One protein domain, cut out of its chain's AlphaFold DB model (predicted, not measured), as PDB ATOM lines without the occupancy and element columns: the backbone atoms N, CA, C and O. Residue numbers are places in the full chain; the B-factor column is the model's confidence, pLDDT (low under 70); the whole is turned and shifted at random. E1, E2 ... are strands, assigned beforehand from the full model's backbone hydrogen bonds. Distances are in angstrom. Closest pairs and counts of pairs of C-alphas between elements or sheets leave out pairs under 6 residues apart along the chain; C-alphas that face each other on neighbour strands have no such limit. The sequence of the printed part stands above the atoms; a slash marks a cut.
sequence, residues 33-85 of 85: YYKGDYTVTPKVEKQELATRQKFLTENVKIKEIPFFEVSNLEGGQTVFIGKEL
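AT A GLANCE: This is residues 33 to 85 of the 85 residues of an uncharacterized protein of [Eubacterium] rectale (UniProt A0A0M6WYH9). What is the main picture? There is little regular structure: the model is a thin rod with the antiparallel hairpin E1 and E2 at one end and a long looped stretch, residues 33 to 66, running on from it. What makes it up? The 53 printed residues have no named helix and two named strands, E1 then E2, with 10 residues: all strand. How large is it? It is extended, radius of gyration of the C-alphas 16.5 A, spanning 53 by 17 by 12 A.

IN THESE COORDINATES: Where is E1? It is residues 67 to 71, 13.8 A long, from C-alpha 67 at (-149.259, 46.417, 11.436). Where is E2? It is residues 77 to 81, 13.1 A long, to C-alpha 81 at (-149.857, 41.841, 10.028).

HOW THE PARTS SIT: How do the strands stand? E1 and E2 are an antiparallel hairpin at 159 degrees, with a tight link; N 68 and O 80 are within hydrogen-bond range at 2.9 A. What pairs elsewhere? Residues 39 to 40 pair with residues 61 to 62, parallel.

THE WHOLE: Which C-alphas are farthest apart? Those of Tyr 33 and Glu 74, 52.9 A. Any cut or low confidence? The printed part has no cut; residues 84 to 85 have pLDDT under 70.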
ATOM      1  N   TYR A  33    -183.294  48.684   7.469       94.62
ATOM      2  CA  TYR A  33    -182.055  49.431   7.676       94.62
ATOM      3  C   TYR A  33    -180.951  48.520   8.212       94.62
ATOM      4  O   TYR A  33    -181.182  47.693   9.099       94.62
ATOM      5  N   TYR A  34    -179.730  48.691   7.707       96.88
ATOM      6  CA  TYR A  34    -178.564  48.002   8.241       96.88
ATOM      7  C   TYR A  34    -178.201  48.576   9.616       96.88
ATOM      8  O   TYR A  34    -177.884  49.756   9.744       96.88
ATOM      9  N   LYS A  35    -178.257  47.716  10.641       95.69
ATOM     10  CA  LYS A  35    -177.997  48.057  12.053       95.69
ATOM     11  C   LYS A  35    -176.623  47.602  12.559       95.69
ATOM     12  O   LYS A  35    -176.363  47.710  13.752       95.69
ATOM     13  N   GLY A  36    -175.802  47.005  11.696       95.62
ATOM     14  CA  GLY A  36    -174.475  46.529  12.083       95.62
ATOM     15  C   GLY A  36    -173.430  47.642  12.060       95.62
ATOM     16  O   GLY A  36    -173.740  48.803  11.796       95.62
ATOM     17  N   ASP A  37    -172.176  47.266  12.298       96.12
ATOM     18  CA  ASP A  37    -171.072  48.221  12.329       96.12
ATOM     19  C   ASP A  37    -170.818  48.846  10.954       96.12
ATOM     20  O   ASP A  37    -170.756  48.154   9.933       96.12
ATOM     21  N   TYR A  38    -170.609  50.163  10.956       97.12
ATOM     22  CA  TYR A  38    -170.150  50.940   9.801       97.12
ATOM     23  C   TYR A  38    -168.642  51.186   9.828       97.12
ATOM     24  O   TYR A  38    -168.102  51.778   8.903       97.12
ATOM     25  N   THR A  39    -167.938  50.767  10.880       96.50
ATOM     26  CA  THR A  39    -166.480  50.886  10.974       96.50
ATOM     27  C   THR A  39    -165.877  49.511  11.192       96.50
ATOM     28  O   THR A  39    -166.150  48.874  12.203       96.50
ATOM     29  N   VAL A  40    -165.030  49.071  10.264       95.38
ATOM     30  CA  VAL A  40    -164.432  47.734  10.288       95.38
ATOM     31  C   VAL A  40    -162.918  47.844  10.375       95.38
ATOM     32  O   VAL A  40    -162.296  48.523   9.559       95.38
ATOM     33  N   THR A  41    -162.323  47.152  11.345       94.56
ATOM     34  CA  THR A  41    -160.886  46.853  11.339       94.56
ATOM     35  C   THR A  41    -160.668  45.535  10.595       94.56
ATOM     36  O   THR A  41    -161.268  44.529  11.003       94.56
ATOM     37  N   PRO A  42    -159.856  45.515   9.521       93.62
ATOM     38  CA  PRO A  42    -159.520  44.290   8.812       93.62
ATOM     39  C   PRO A  42    -158.846  43.267   9.727       93.62
ATOM     40  O   PRO A  42    -158.025  43.616  10.578       93.62
ATOM     41  N   LYS A  43    -159.175  41.997   9.517       92.25
ATOM     42  CA  LYS A  43    -158.574  40.835  10.173       92.25
ATOM     43  C   LYS A  43    -157.930  39.935   9.121       92.25
ATOM     44  O   LYS A  43    -158.255  40.012   7.940       92.25
ATOM     45  N   VAL A  44    -157.031  39.059   9.564       91.31
ATOM     46  CA  VAL A  44    -156.454  38.008   8.702       91.31
ATOM     47  C   VAL A  44    -157.485  36.945   8.314       91.31
ATOM     48  O   VAL A  44    -157.340  36.272   7.297       91.31
ATOM     49  N   GLU A  45    -158.540  36.807   9.113       92.00
ATOM     50  CA  GLU A  45    -159.671  35.929   8.839       92.00
ATOM     51  C   GLU A  45    -160.753  36.647   8.027       92.00
ATOM     52  O   GLU A  45    -160.911  37.868   8.100       92.00
ATOM     53  N   LYS A  46    -161.546  35.871   7.280       94.00
ATOM     54  CA  LYS A  46    -162.662  36.403   6.494       94.00
ATOM     55  C   LYS A  46    -163.680  37.098   7.405       94.00
ATOM     56  O   LYS A  46    -164.156  36.520   8.379       94.00
ATOM     57  N   GLN A  47    -164.077  38.306   7.021       94.44
ATOM     58  CA  GLN A  47    -165.145  39.074   7.658       94.44
ATOM     59  C   GLN A  47    -166.274  39.326   6.656       94.44
ATOM     60  O   GLN A  47    -166.039  39.427   5.452       94.44
ATOM     61  N   GLU A  48    -167.502  39.438   7.153       95.94
ATOM     62  CA  GLU A  48    -168.677  39.746   6.341       95.94
ATOM     63  C   GLU A  48    -169.610  40.672   7.123       95.94
ATOM     64  O   GLU A  48    -169.860  40.460   8.310       95.94
ATOM     65  N   LEU A  49    -170.119  41.708   6.456       96.38
ATOM     66  CA  LEU A  49    -171.170  42.568   6.987       96.38
ATOM     67  C   LEU A  49    -172.497  42.129   6.372       96.38
ATOM     68  O   LEU A  49    -172.621  42.048   5.151       96.38
ATOM     69  N   ALA A  50    -173.507  41.873   7.203       96.06
ATOM     70  CA  ALA A  50    -174.817  41.390   6.763       96.06
ATOM     71  C   ALA A  50    -175.685  42.512   6.147       96.06
ATOM     72  O   ALA A  50    -176.784  42.788   6.636       96.06
ATOM     73  N   THR A  51    -175.177  43.172   5.102       96.12
ATOM     74  CA  THR A  51    -175.772  44.336   4.412       96.12
ATOM     75  C   THR A  51    -176.704  43.957   3.263       96.12
ATOM     76  O   THR A  51    -177.373  44.818   2.694       96.12
ATOM     77  N   ARG A  52    -176.774  42.669   2.903       95.31
ATOM     78  CA  ARG A  52    -177.627  42.173   1.816       95.31
ATOM     79  C   ARG A  52    -179.077  42.629   2.007       95.31
ATOM     80  O   ARG A  52    -179.665  42.350   3.045       95.31
ATOM     81  N   GLN A  53    -179.636  43.278   0.978       94.12
ATOM     82  CA  GLN A  53    -181.011  43.809   0.944       94.12
ATOM     83  C   GLN A  53    -181.338  44.838   2.042       94.12
ATOM     84  O   GLN A  53    -182.510  45.108   2.290       94.12
ATOM     85  N   LYS A  54    -180.323  45.442   2.669       94.56
ATOM     86  CA  LYS A  54    -180.513  46.471   3.690       94.56
ATOM     87  C   LYS A  54    -180.052  47.833   3.204       94.56
ATOM     88  O   LYS A  54    -179.104  47.949   2.430       94.56
ATOM     89  N   PHE A  55    -180.719  48.864   3.697       93.62
ATOM     90  CA  PHE A  55    -180.375  50.247   3.429       93.62
ATOM     91  C   PHE A  55    -179.243  50.710   4.353       93.62
ATOM     92  O   PHE A  55    -179.348  50.594   5.577       93.62
ATOM     93  N   LEU A  56    -178.160  51.223   3.763       95.06
ATOM     94  CA  LEU A  56    -177.035  51.828   4.474       95.06
ATOM     95  C   LEU A  56    -177.277  53.335   4.586       95.06
ATOM     96  O   LEU A  56    -177.401  54.014   3.570       95.06
ATOM     97  N   THR A  57    -177.341  53.858   5.808       94.12
ATOM     98  CA  THR A  57    -177.545  55.298   6.051       94.12
ATOM     99  C   THR A  57    -176.251  56.096   5.977       94.12
ATOM    100  O   THR A  57    -176.282  57.316   5.854       94.12
ATOM    101  N   GLU A  58    -175.114  55.409   6.067       95.56
ATOM    102  CA  GLU A  58    -173.781  55.998   6.072       95.56
ATOM    103  C   GLU A  58    -172.809  55.164   5.225       95.56
ATOM    104  O   GLU A  58    -173.074  54.017   4.859       95.56
ATOM    105  N   ASN A  59    -171.643  55.734   4.931       97.25
ATOM    106  CA  ASN A  59    -170.560  54.992   4.296       97.25
ATOM    107  C   ASN A  59    -169.915  54.027   5.296       97.25
ATOM    108  O   ASN A  59    -169.646  54.392   6.441       97.25
ATOM    109  N   VAL A  60    -169.575  52.824   4.834       96.94
ATOM    110  CA  VAL A  60    -168.738  51.901   5.607       96.94
ATOM    111  C   VAL A  60    -167.285  52.382   5.553       96.94
ATOM    112  O   VAL A  60    -166.705  52.528   4.479       96.94
ATOM    113  N   LYS A  61    -166.686  52.625   6.717       97.56
ATOM    114  CA  LYS A  61    -165.284  53.006   6.898       97.56
ATOM    115  C   LYS A  61    -164.446  51.763   7.170       97.56
ATOM    116  O   LYS A  61    -164.670  51.057   8.155       97.56
ATOM    117  N   ILE A  62    -163.450  51.523   6.328       96.25
ATOM    118  CA  ILE A  62    -162.479  50.443   6.513       96.25
ATOM    119  C   ILE A  62    -161.202  51.052   7.086       96.25
ATOM    120  O   ILE A  62    -160.639  51.974   6.498       96.25
ATOM    121  N   LYS A  63    -160.786  50.578   8.261       95.56
ATOM    122  CA  LYS A  63    -159.533  50.987   8.907       95.56
ATOM    123  C   LYS A  63    -158.342  50.270   8.274       95.56
ATOM    124  O   LYS A  63    -158.501  49.291   7.551       95.56
ATOM    125  N   GLU A  64    -157.144  50.737   8.595       93.31
ATOM    126  CA  GLU A  64    -155.911  50.009   8.301       93.31
ATOM    127  C   GLU A  64    -155.887  48.677   9.066       93.31
ATOM    128  O   GLU A  64    -156.416  48.569  10.179       93.31
ATOM    129  N   ILE A  65    -155.294  47.646   8.459       92.94
ATOM    130  CA  ILE A  65    -155.028  46.390   9.163       92.94
ATOM    131  C   ILE A  65    -153.926  46.638  10.204       92.94
ATOM    132  O   ILE A  65    -152.961  47.334   9.881       92.94
ATOM    133  N   PRO A  66    -154.024  46.088  11.431       92.62
ATOM    134  CA  PRO A  66    -152.956  46.223  12.414       92.62
ATOM    135  C   PRO A  66    -151.610  45.779  11.834       92.62
ATOM    136  O   PRO A  66    -151.504  44.685  11.277       92.62
ATOM    137  N   PHE A  67    -150.602  46.634  11.956       92.44
ATOM    138  CA  PHE A  67    -149.259  46.417  11.436       92.44
ATOM    139  C   PHE A  67    -148.251  46.764  12.527       92.44
ATOM    140  O   PHE A  67    -148.302  47.856  13.092       92.44
ATOM    141  N   PHE A  68    -147.333  45.844  12.808       91.12
ATOM    142  CA  PHE A  68    -146.258  46.050  13.771       91.12
ATOM    143  C   PHE A  68    -144.932  45.617  13.164       91.12
ATOM    144  O   PHE A  68    -144.845  44.565  12.533       91.12
ATOM    145  N   GLU A  69    -143.895  46.404  13.406       92.00
ATOM    146  CA  GLU A  69    -142.522  46.102  13.029       92.00
ATOM    147  C   GLU A  69    -141.688  46.071  14.310       92.00
ATOM    148  O   GLU A  69    -141.699  47.025  15.091       92.00
ATOM    149  N   VAL A  70    -141.030  44.943  14.574       91.00
ATOM    150  CA  VAL A  70    -140.225  44.752  15.786       91.00
ATOM    151  C   VAL A  70    -138.838  44.236  15.436       91.00
ATOM    152  O   VAL A  70    -138.663  43.490  14.472       91.00
ATOM    153  N   SER A  71    -137.845  44.590  16.246       92.12
ATOM    154  CA  SER A  71    -136.507  44.005  16.148       92.12
ATOM    155  C   SER A  71    -136.519  42.535  16.580       92.12
ATOM    156  O   SER A  71    -137.217  42.170  17.527       92.12
ATOM    157  N   ASN A  72    -135.734  41.692  15.908       88.38
ATOM    158  CA  ASN A  72    -135.579  40.279  16.253       88.38
ATOM    159  C   ASN A  72    -134.177  39.959  16.804       88.38
ATOM    160  O   ASN A  72    -133.254  40.770  16.724       88.38
ATOM    161  N   LEU A  73    -134.032  38.762  17.387       90.75
ATOM    162  CA  LEU A  73    -132.790  38.308  18.032       90.75
ATOM    163  C   LEU A  73    -131.613  38.168  17.054       90.75
ATOM    164  O   LEU A  73    -130.465  38.299  17.463       90.75
ATOM    165  N   GLU A  74    -131.905  37.968  15.770       92.25
ATOM    166  CA  GLU A  74    -130.914  37.816  14.699       92.25
ATOM    167  C   GLU A  74    -130.475  39.171  14.103       92.25
ATOM    168  O   GLU A  74    -129.816  39.220  13.067       92.25
ATOM    169  N   GLY A  75    -130.855  40.293  14.732       89.75
ATOM    170  CA  GLY A  75    -130.489  41.644  14.295       89.75
ATOM    171  C   GLY A  75    -131.276  42.166  13.086       89.75
ATOM    172  O   GLY A  75    -130.913  43.194  12.519       89.75
ATOM    173  N   GLY A  76    -132.345  41.475  12.685       92.56
ATOM    174  CA  GLY A  76    -133.274  41.893  11.637       92.56
ATOM    175  C   GLY A  76    -134.577  42.491  12.178       92.56
ATOM    176  O   GLY A  76    -134.746  42.699  13.381       92.56
ATOM    177  N   GLN A  77    -135.526  42.732  11.270       92.50
ATOM    178  CA  GLN A  77    -136.888  43.157  11.604       92.50
ATOM    179  C   GLN A  77    -137.895  42.044  11.303       92.50
ATOM    180  O   GLN A  77    -137.793  41.339  10.297       92.50
ATOM    181  N   THR A  78    -138.876  41.891  12.185       92.62
ATOM    182  CA  THR A  78    -140.013  40.988  12.031       92.62
ATOM    183  C   THR A  78    -141.289  41.812  11.948       92.62
ATOM    184  O   THR A  78    -141.541  42.673  12.789       92.62
ATOM    185  N   VAL A  79    -142.096  41.525  10.928       91.62
ATOM    186  CA  VAL A  79    -143.358  42.215  10.660       91.62
ATOM    187  C   VAL A  79    -144.533  41.337  11.084       91.62
ATOM    188  O   VAL A  79    -144.621  40.175  10.684       91.62
ATOM    189  N   PHE A  80    -145.460  41.906  11.852       90.94
ATOM    190  CA  PHE A  80    -146.740  41.298  12.205       90.94
ATOM    191  C   PHE A  80    -147.875  42.040  11.503       90.94
ATOM    192  O   PHE A  80    -148.026  43.249  11.667       90.94
ATOM    193  N   ILE A  81    -148.690  41.307  10.742       91.62
ATOM    194  CA  ILE A  81    -149.857  41.841  10.028       91.62
ATOM    195  C   ILE A  81    -151.111  41.170  10.579       91.62
ATOM    196  O   ILE A  81    -151.226  39.947  10.557       91.62
ATOM    197  N   GLY A  82    -152.041  41.974  11.088       85.00
ATOM    198  CA  GLY A  82    -153.329  41.539  11.627       85.00
ATOM    199  C   GLY A  82    -153.239  40.594  12.830       85.00
ATOM    200  O   GLY A  82    -154.233  39.951  13.163       85.00
ATOM    201  N   LYS A  83    -152.068  40.514  13.475       75.31
ATOM    202  CA  LYS A  83    -151.834  39.784  14.719       75.31
ATOM    203  C   LYS A  83    -151.612  40.796  15.837       75.31
ATOM    204  O   LYS A  83    -150.680  41.591  15.760       75.31
ATOM    205  N   GLU A  84    -152.482  40.772  16.838       61.44
ATOM    206  CA  GLU A  84    -152.261  41.490  18.094       61.44
ATOM    207  C   GLU A  84    -151.133  40.765  18.852       61.44
ATOM    208  O   GLU A  84    -151.131  39.529  18.905       61.44
ATOM    209  N   LEU A  85    -150.120  41.516  19.295       56.38
ATOM    210  CA  LEU A  85    -148.952  40.995  20.017       56.38
ATOM    211  C   LEU A  85    -149.293  40.660  21.469       56.38
ATOM    212  O   LEU A  85    -149.977  41.487  22.111       56.38
TER     213      LEU A  85